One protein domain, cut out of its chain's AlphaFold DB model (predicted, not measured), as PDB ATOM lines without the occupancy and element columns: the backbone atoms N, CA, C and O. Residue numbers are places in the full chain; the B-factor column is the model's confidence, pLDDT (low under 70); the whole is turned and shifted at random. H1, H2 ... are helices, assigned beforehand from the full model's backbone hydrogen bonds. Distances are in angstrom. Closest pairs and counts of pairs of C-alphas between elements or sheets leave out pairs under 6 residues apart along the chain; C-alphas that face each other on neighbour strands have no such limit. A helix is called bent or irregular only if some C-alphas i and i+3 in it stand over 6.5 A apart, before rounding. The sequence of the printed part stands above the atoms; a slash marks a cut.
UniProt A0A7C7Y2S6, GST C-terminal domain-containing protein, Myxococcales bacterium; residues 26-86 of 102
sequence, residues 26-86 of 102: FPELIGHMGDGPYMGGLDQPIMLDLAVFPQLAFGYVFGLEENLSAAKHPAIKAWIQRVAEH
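AT A GLANCE: This is residues 26 to 86 of the 102 residues of the protein "GST C-terminal domain-containing protein" of Myxococcales bacterium (UniProt A0A7C7Y2S6). The longest helix, H2, is crossed by H3, while the short H1 lies near H3 and apart from H2; long loops, residues 34 to 46 and 62 to 73, lie at the two ends of H2. The printed part has 61 residues with three named helices, H1, H2 and H3 in chain order, and no named strand: all helix. It is compact, with a radius of gyration of the C-alphas of 10.8 A and spans of 29 by 24 by 16 A.

HOW THE PARTS SIT: H2, residues 47 to 61, touches H3, residues 74 to 84; their closest C-alphas, of Ala 57 and Ile 80, are 6.4 A apart. They run opposite ways at a steep tilt of 69.9 degrees, only just short of about perpendicular. H1, residues 26 to 33, is close to H3 but not clearly touching: their closest C-alphas, of Ile 30 and Ala 75, are 7.4 A apart. Every O i to N i+4 pair is within hydrogen-bond range in H1 and H3, and 7 of 11 in H2.

IN THESE COORDINATES: H2 measures 20.3 A from first to last C-alpha and is only just irregular, C-alphas 51 and 54 being 6.9 A apart. H3 measures 15.4 A and H1 11.0 A. C-alpha 26 is at (219.115, 194.007, 277.413), C-alpha 84 at (215.939, 213.486, 282.581).

THE WHOLE: The C-alphas farthest apart, of Asp 43 and Glu 66, are 29.9 A apart. The printed part has no cut; both links are long. Residues 58 to 72 have pLDDT under 70.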
ATOM      1  N   PHE A  26     220.071 192.964 277.756       77.75
ATOM      2  CA  PHE A  26     219.115 194.007 277.413       77.75
ATOM      3  C   PHE A  26     217.656 193.657 277.791       77.75
ATOM      4  O   PHE A  26     217.000 194.476 278.440       77.75
ATOM      5  N   PRO A  27     217.139 192.449 277.493       82.50
ATOM      6  CA  PRO A  27     215.874 191.970 278.049       82.50
ATOM      7  C   PRO A  27     215.856 191.889 279.577       82.50
ATOM      8  O   PRO A  27     214.839 192.237 280.172       82.50
ATOM      9  N   GLU A  28     216.954 191.468 280.219       87.31
ATOM     10  CA  GLU A  28     217.054 191.449 281.689       87.31
ATOM     11  C   GLU A  28     216.882 192.855 282.273       87.31
ATOM     12  O   GLU A  28     216.093 193.052 283.196       87.31
ATOM     13  N   LEU A  29     217.554 193.854 281.692       84.69
ATOM     14  CA  LEU A  29     217.408 195.254 282.079       84.69
ATOM     15  C   LEU A  29     215.953 195.726 281.957       84.69
ATOM     16  O   LEU A  29     215.437 196.314 282.904       84.69
ATOM     17  N   ILE A  30     215.284 195.448 280.831       84.44
ATOM     18  CA  ILE A  30     213.863 195.792 280.652       84.44
ATOM     19  C   ILE A  30     213.006 195.088 281.711       84.44
ATOM     20  O   ILE A  30     212.148 195.721 282.318       84.44
ATOM     21  N   GLY A  31     213.261 193.805 281.977       86.12
ATOM     22  CA  GLY A  31     212.564 193.056 283.022       86.12
ATOM     23  C   GLY A  31     212.739 193.676 284.412       86.12
ATOM     24  O   GLY A  31     211.784 193.742 285.182       86.12
ATOM     25  N   HIS A  32     213.927 194.195 284.720       85.69
ATOM     26  CA  HIS A  32     214.215 194.870 285.987       85.69
ATOM     27  C   HIS A  32     213.603 196.268 286.113       85.69
ATOM     28  O   HIS A  32     213.469 196.765 287.233       85.69
ATOM     29  N   MET A  33     213.185 196.899 285.014       84.94
ATOM     30  CA  MET A  33     212.398 198.132 285.091       84.94
ATOM     31  C   MET A  33     211.005 197.876 285.670       84.94
ATOM     32  O   MET A  33     210.464 198.757 286.328       84.94
ATOM     33  N   GLY A  34     210.460 196.668 285.490       85.50
ATOM     34  CA  GLY A  34     209.103 196.323 285.910       85.50
ATOM     35  C   GLY A  34     208.026 197.109 285.151       85.50
ATOM     36  O   GLY A  34     208.287 197.695 284.101       85.50
ATOM     37  N   ASP A  35     206.807 197.119 285.695       83.75
ATOM     38  CA  ASP A  35     205.642 197.770 285.068       83.75
ATOM     39  C   ASP A  35     205.494 199.262 285.426       83.75
ATOM     40  O   ASP A  35     204.649 199.969 284.873       83.75
ATOM     41  N   GLY A  36     206.294 199.746 286.377       80.81
ATOM     42  CA  GLY A  36     206.281 201.133 286.834       80.81
ATOM     43  C   GLY A  36     207.165 202.046 285.983       80.81
ATOM     44  O   GLY A  36     207.925 201.587 285.127       80.81
ATOM     45  N   PRO A  37     207.085 203.370 286.191       87.69
ATOM     46  CA  PRO A  37     207.909 204.290 285.432       87.69
ATOM     47  C   PRO A  37     209.409 204.068 285.709       87.69
ATOM     48  O   PRO A  37     210.199 204.018 284.762       87.69
ATOM     49  N   TYR A  38     209.834 203.915 286.957       93.25
ATOM     50  CA  TYR A  38     211.254 203.846 287.328       93.25
ATOM     51  C   TYR A  38     211.702 202.422 287.671       93.25
ATOM     52  O   TYR A  38     210.877 201.518 287.796       93.25
ATOM     53  N   MET A  39     213.018 202.221 287.804       91.56
ATOM     54  CA  MET A  39     213.621 200.910 288.068       91.56
ATOM     55  C   MET A  39     212.936 200.173 289.228       91.56
ATOM     56  O   MET A  39     212.658 200.756 290.275       91.56
ATOM     57  N   GLY A  40     212.689 198.871 289.051       90.00
ATOM     58  CA  GLY A  40     211.988 198.039 290.031       90.00
ATOM     59  C   GLY A  40     210.471 198.249 290.080       90.00
ATOM     60  O   GLY A  40     209.836 197.816 291.037       90.00
ATOM     61  N   GLY A  41     209.886 198.907 289.077       90.19
ATOM     62  CA  GLY A  41     208.458 199.183 288.998       90.19
ATOM     63  C   GLY A  41     207.994 200.283 289.951       90.19
ATOM     64  O   GLY A  41     206.854 200.257 290.408       90.19
ATOM     65  N   LEU A  42     208.876 201.226 290.281       92.06
ATOM     66  CA  LEU A  42     208.605 202.285 291.250       92.06
ATOM     67  C   LEU A  42     207.990 203.524 290.592       92.06
ATOM     68  O   LEU A  42     208.281 203.841 289.440       92.06
ATOM     69  N   ASP A  43     207.203 204.273 291.367       93.12
ATOM     70  CA  ASP A  43     206.558 205.523 290.930       93.12
ATOM     71  C   ASP A  43     207.456 206.765 291.041       93.12
ATOM     72  O   ASP A  43     207.095 207.837 290.556       93.12
ATOM     73  N   GLN A  44     208.618 206.648 291.687       93.00
ATOM     74  CA  GLN A  44     209.608 207.719 291.855       93.00
ATOM     75  C   GLN A  44     211.015 207.200 291.532       93.00
ATOM     76  O   GLN A  44     211.284 206.022 291.787       93.00
ATOM     77  N   PRO A  45     211.918 208.048 291.001       93.19
ATOM     78  CA  PRO A  45     213.281 207.633 290.707       93.19
ATOM     79  C   PRO A  45     214.049 207.352 291.999       93.19
ATOM     80  O   PRO A  45     213.902 208.048 293.006       93.19
ATOM     81  N   ILE A  46     214.925 206.356 291.945       92.38
ATOM     82  CA  ILE A  46     215.862 206.031 293.017       92.38
ATOM     83  C   ILE A  46     217.305 206.234 292.546       92.38
ATOM     84  O   ILE A  46     217.577 206.489 291.375       92.38
ATOM     85  N   MET A  47     218.264 206.089 293.465       92.06
ATOM     86  CA  MET A  47     219.695 206.217 293.148       92.06
ATOM     87  C   MET A  47     220.122 205.318 291.975       92.06
ATOM     88  O   MET A  47     221.006 205.688 291.205       92.06
ATOM     89  N   LEU A  48     219.481 204.155 291.824       90.94
ATOM     90  CA  LEU A  48     219.732 203.246 290.711       90.94
ATOM     91  C   LEU A  48     219.398 203.887 289.358       90.94
ATOM     92  O   LEU A  48     220.210 203.789 288.441       90.94
ATOM     93  N   ASP A  49     218.264 204.582 289.236       91.25
ATOM     94  CA  ASP A  49     217.895 205.268 287.996       91.25
ATOM     95  C   ASP A  49     218.948 206.308 287.607       91.25
ATOM     96  O   ASP A  49     219.402 206.341 286.465       91.25
ATOM     97  N   LEU A  50     219.393 207.106 288.581       88.75
ATOM     98  CA  LEU A  50     220.394 208.153 288.369       88.75
ATOM     99  C   LEU A  50     221.768 207.577 287.996       88.75
ATOM    100  O   LEU A  50     222.471 208.147 287.166       88.75
ATOM    101  N   ALA A  51     222.149 206.440 288.585       87.44
ATOM    102  CA  ALA A  51     223.417 205.774 288.294       87.44
ATOM    103  C   ALA A  51     223.437 205.119 286.902       87.44
ATOM    104  O   ALA A  51     224.467 205.139 286.226       87.44
ATOM    105  N   VAL A  52     222.307 204.554 286.466       86.44
ATOM    106  CA  VAL A  52     222.177 203.873 285.165       86.44
ATOM    107  C   VAL A  52     221.940 204.869 284.030       86.44
ATOM    108  O   VAL A  52     222.407 204.642 282.914       86.44
ATOM    109  N   PHE A  53     221.266 205.994 284.300       86.19
ATOM    110  CA  PHE A  53     220.933 207.018 283.306       86.19
ATOM    111  C   PHE A  53     222.077 207.360 282.348       86.19
ATOM    112  O   PHE A  53     221.873 207.197 281.147       86.19
ATOM    113  N   PRO A  54     223.284 207.767 282.799       80.31
ATOM    114  CA  PRO A  54     224.348 208.147 281.875       80.31
ATOM    115  C   PRO A  54     224.730 207.002 280.930       80.31
ATOM    116  O   PRO A  54     224.945 207.237 279.744       80.31
ATOM    117  N   GLN A  55     224.737 205.755 281.407       79.56
ATOM    118  CA  GLN A  55     225.138 204.591 280.608       79.56
ATOM    119  C   GLN A  55     224.222 204.359 279.396       79.56
ATOM    120  O   GLN A  55     224.683 203.863 278.370       79.56
ATOM    121  N   LEU A  56     222.947 204.744 279.497       78.19
ATOM    122  CA  LEU A  56     221.948 204.577 278.435       78.19
ATOM    123  C   LEU A  56     221.673 205.883 277.679       78.19
ATOM    124  O   LEU A  56     221.455 205.872 276.468       78.19
ATOM    125  N   ALA A  57     221.713 207.015 278.381       73.81
ATOM    126  CA  ALA A  57     221.434 208.328 277.828       73.81
ATOM    127  C   ALA A  57     222.569 208.842 276.941       73.81
ATOM    128  O   ALA A  57     222.279 209.570 276.000       73.81
ATOM    129  N   PHE A  58     223.834 208.458 277.166       68.19
ATOM    130  CA  PHE A  58     224.956 208.983 276.374       68.19
ATOM    131  C   PHE A  58     224.779 208.770 274.863       68.19
ATOM    132  O   PHE A  58     224.996 209.703 274.096       68.19
ATOM    133  N   GLY A  59     224.322 207.609 274.388       61.81
ATOM    134  CA  GLY A  59     224.098 207.475 272.941       61.81
ATOM    135  C   GLY A  59     222.799 208.116 272.442       61.81
ATOM    136  O   GLY A  59     222.715 208.435 271.263       61.81
ATOM    137  N   TYR A  60     221.820 208.376 273.313       58.41
ATOM    138  CA  TYR A  60     220.606 209.124 272.958       58.41
ATOM    139  C   TYR A  60     220.872 210.640 272.875       58.41
ATOM    140  O   TYR A  60     220.576 211.279 271.872       58.41
ATOM    141  N   VAL A  61     221.504 211.211 273.906       59.25
ATOM    142  CA  VAL A  61     221.790 212.650 274.058       59.25
ATOM    143  C   VAL A  61     222.809 213.154 273.031       59.25
ATOM    144  O   VAL A  61     222.710 214.294 272.590       59.25
ATOM    145  N   PHE A  62     223.757 212.317 272.599       61.09
ATOM    146  CA  PHE A  62     224.758 212.684 271.588       61.09
ATOM    147  C   PHE A  62     224.352 212.308 270.151       61.09
ATOM    148  O   PHE A  62     225.192 212.322 269.254       61.09
ATOM    149  N   GLY A  63     223.078 211.968 269.909       53.62
ATOM    150  CA  GLY A  63     222.568 211.694 268.560       53.62
ATOM    151  C   GLY A  63     223.118 210.413 267.924       53.62
ATOM    152  O   GLY A  63     223.062 210.254 266.708       53.62
ATOM    153  N   LEU A  64     223.625 209.474 268.729       53.22
ATOM    154  CA  LEU A  64     224.073 208.147 268.291       53.22
ATOM    155  C   LEU A  64     222.911 207.135 268.278       53.22
ATOM    156  O   LEU A  64     223.138 205.929 268.418       53.22
ATOM    157  N   GLU A  65     221.669 207.611 268.101       51.91
ATOM    158  CA  GLU A  65     220.444 206.795 268.094       51.91
ATOM    159  C   GLU A  65     220.544 205.606 267.128       51.91
ATOM    160  O   GLU A  65     219.997 204.537 267.396       51.91
ATOM    161  N   GLU A  66     221.281 205.751 266.023       48.88
ATOM    162  CA  GLU A  66     221.445 204.687 265.034       48.88
ATOM    163  C   GLU A  66     222.217 203.473 265.576       48.88
ATOM    164  O   GLU A  66     221.878 202.345 265.203       48.88
ATOM    165  N   ASN A  67     223.154 203.682 266.513       50.62
ATOM    166  CA  ASN A  67     224.072 202.660 267.037       50.62
ATOM    167  C   ASN A  67     223.655 202.049 268.385       50.62
ATOM    168  O   ASN A  67     224.127 200.966 268.730       50.62
ATOM    169  N   LEU A  68     222.764 202.688 269.151       54.06
ATOM    170  CA  LEU A  68     222.244 202.094 270.384       54.06
ATOM    171  C   LEU A  68     220.917 201.374 270.134       54.06
ATOM    172  O   LEU A  68     219.841 201.962 270.224       54.06
ATOM    173  N   SER A  69     221.005 200.062 269.903       56.97
ATOM    174  CA  SER A  69     219.874 199.112 269.938       56.97
ATOM    175  C   SER A  69     218.935 199.364 271.133       56.97
ATOM    176  O   SER A  69     217.712 199.361 270.996       56.97
ATOM    177  N   ALA A  70     219.521 199.699 272.285       57.19
ATOM    178  CA  ALA A  70     218.821 199.877 273.545       57.19
ATOM    179  C   ALA A  70     217.859 201.077 273.596       57.19
ATOM    180  O   ALA A  70     216.718 200.955 274.040       57.19
ATOM    181  N   ALA A  71     218.303 202.243 273.118       57.06
ATOM    182  CA  ALA A  71     217.525 203.484 273.175       57.06
ATOM    183  C   ALA A  71     216.337 203.493 272.192       57.06
ATOM    184  O   ALA A  71     215.425 204.308 272.330       57.06
ATOM    185  N   LYS A  72     216.316 202.564 271.224       65.62
ATOM    186  CA  LYS A  72     215.182 202.352 270.312       65.62
ATOM    187  C   LYS A  72     214.016 201.627 270.987       65.62
ATOM    188  O   LYS A  72     212.897 201.696 270.481       65.62
ATOM    189  N   HIS A  73     214.242 200.946 272.116       77.81
ATOM    190  CA  HIS A  73     213.162 200.275 272.830       77.81
ATOM    191  C   HIS A  73     212.242 201.314 273.499       77.81
ATOM    192  O   HIS A  73     212.728 202.125 274.295       77.81
ATOM    193  N   PRO A  74     210.918 201.291 273.247       82.19
ATOM    194  CA  PRO A  74     209.997 202.314 273.747       82.19
ATOM    195  C   PRO A  74     210.050 202.510 275.265       82.19
ATOM    196  O   PRO A  74     210.020 203.646 275.735       82.19
ATOM    197  N   ALA A  75     210.194 201.420 276.030       84.38
ATOM    198  CA  ALA A  75     210.291 201.490 277.489       84.38
ATOM    199  C   ALA A  75     211.556 202.228 277.958       84.38
ATOM    200  O   ALA A  75     211.477 203.066 278.853       84.38
ATOM    201  N   ILE A  76     212.701 201.979 277.308       84.25
ATOM    202  CA  ILE A  76     213.968 202.645 277.636       84.25
ATOM    203  C   ILE A  76     213.895 204.119 277.263       84.25
ATOM    204  O   ILE A  76     214.258 204.967 278.070       84.25
ATOM    205  N   LYS A  77     213.368 204.443 276.078       82.81
ATOM    206  CA  LYS A  77     213.190 205.835 275.651       82.81
ATOM    207  C   LYS A  77     212.301 206.618 276.619       82.81
ATOM    208  O   LYS A  77     212.678 207.707 277.046       82.81
ATOM    209  N   ALA A  78     211.153 206.054 276.994       87.19
ATOM    210  CA  ALA A  78     210.244 206.675 277.954       87.19
ATOM    211  C   ALA A  78     210.898 206.844 279.334       87.19
ATOM    212  O   ALA A  78     210.716 207.869 279.986       87.19
ATOM    213  N   TRP A  79     211.687 205.862 279.773       90.12
ATOM    214  CA  TRP A  79     212.431 205.952 281.025       90.12
ATOM    215  C   TRP A  79     213.525 207.025 280.992       90.12
ATOM    216  O   TRP A  79     213.570 207.836 281.911       90.12
ATOM    217  N   ILE A  80     214.321 207.119 279.918       86.88
ATOM    218  CA  ILE A  80     215.320 208.190 279.737       86.88
ATOM    219  C   ILE A  80     214.643 209.560 279.838       86.88
ATOM    220  O   ILE A  80     215.123 210.426 280.563       86.88
ATOM    221  N   GLN A  81     213.513 209.754 279.149       86.25
ATOM    222  CA  GLN A  81     212.771 211.017 279.185       86.25
ATOM    223  C   GLN A  81     212.318 211.373 280.604       86.25
ATOM    224  O   GLN A  81     212.558 212.488 281.053       86.25
ATOM    225  N   ARG A  82     211.737 210.413 281.331       91.31
ATOM    226  CA  ARG A  82     211.258 210.627 282.702       91.31
ATOM    227  C   ARG A  82     212.393 210.894 283.687       91.31
ATOM    228  O   ARG A  82     212.261 211.774 284.521       91.31
ATOM    229  N   VAL A  83     213.514 210.173 283.602       90.19
ATOM    230  CA  VAL A  83     214.663 210.403 284.500       90.19
ATOM    231  C   VAL A  83     215.329 211.751 284.217       90.19
ATOM    232  O   VAL A  83     215.746 212.423 285.157       90.19
ATOM    233  N   ALA A  84     215.374 212.189 282.955       86.19
ATOM    234  CA  ALA A  84     215.939 213.486 282.581       86.19
ATOM    235  C   ALA A  84     215.219 214.680 283.240       86.19
ATOM    236  O   ALA A  84     215.864 215.690 283.502       86.19
ATOM    237  N   GLU A  85     213.927 214.561 283.567       88.88
ATOM    238  CA  GLU A  85     213.167 215.593 284.297       88.88
ATOM    239  C   GLU A  85     213.687 215.831 285.727       88.88
ATOM    240  O   GLU A  85     213.469 216.903 286.291       88.88
ATOM    241  N   HIS A  86     214.399 214.858 286.307       87.62
ATOM    242  CA  HIS A  86     214.983 214.941 287.654       87.62
ATOM    243  C   HIS A  86     216.448 215.381 287.650       87.62
ATOM    244  O   HIS A  86     217.072 215.472 288.709       87.62
TER     245      HIS A  86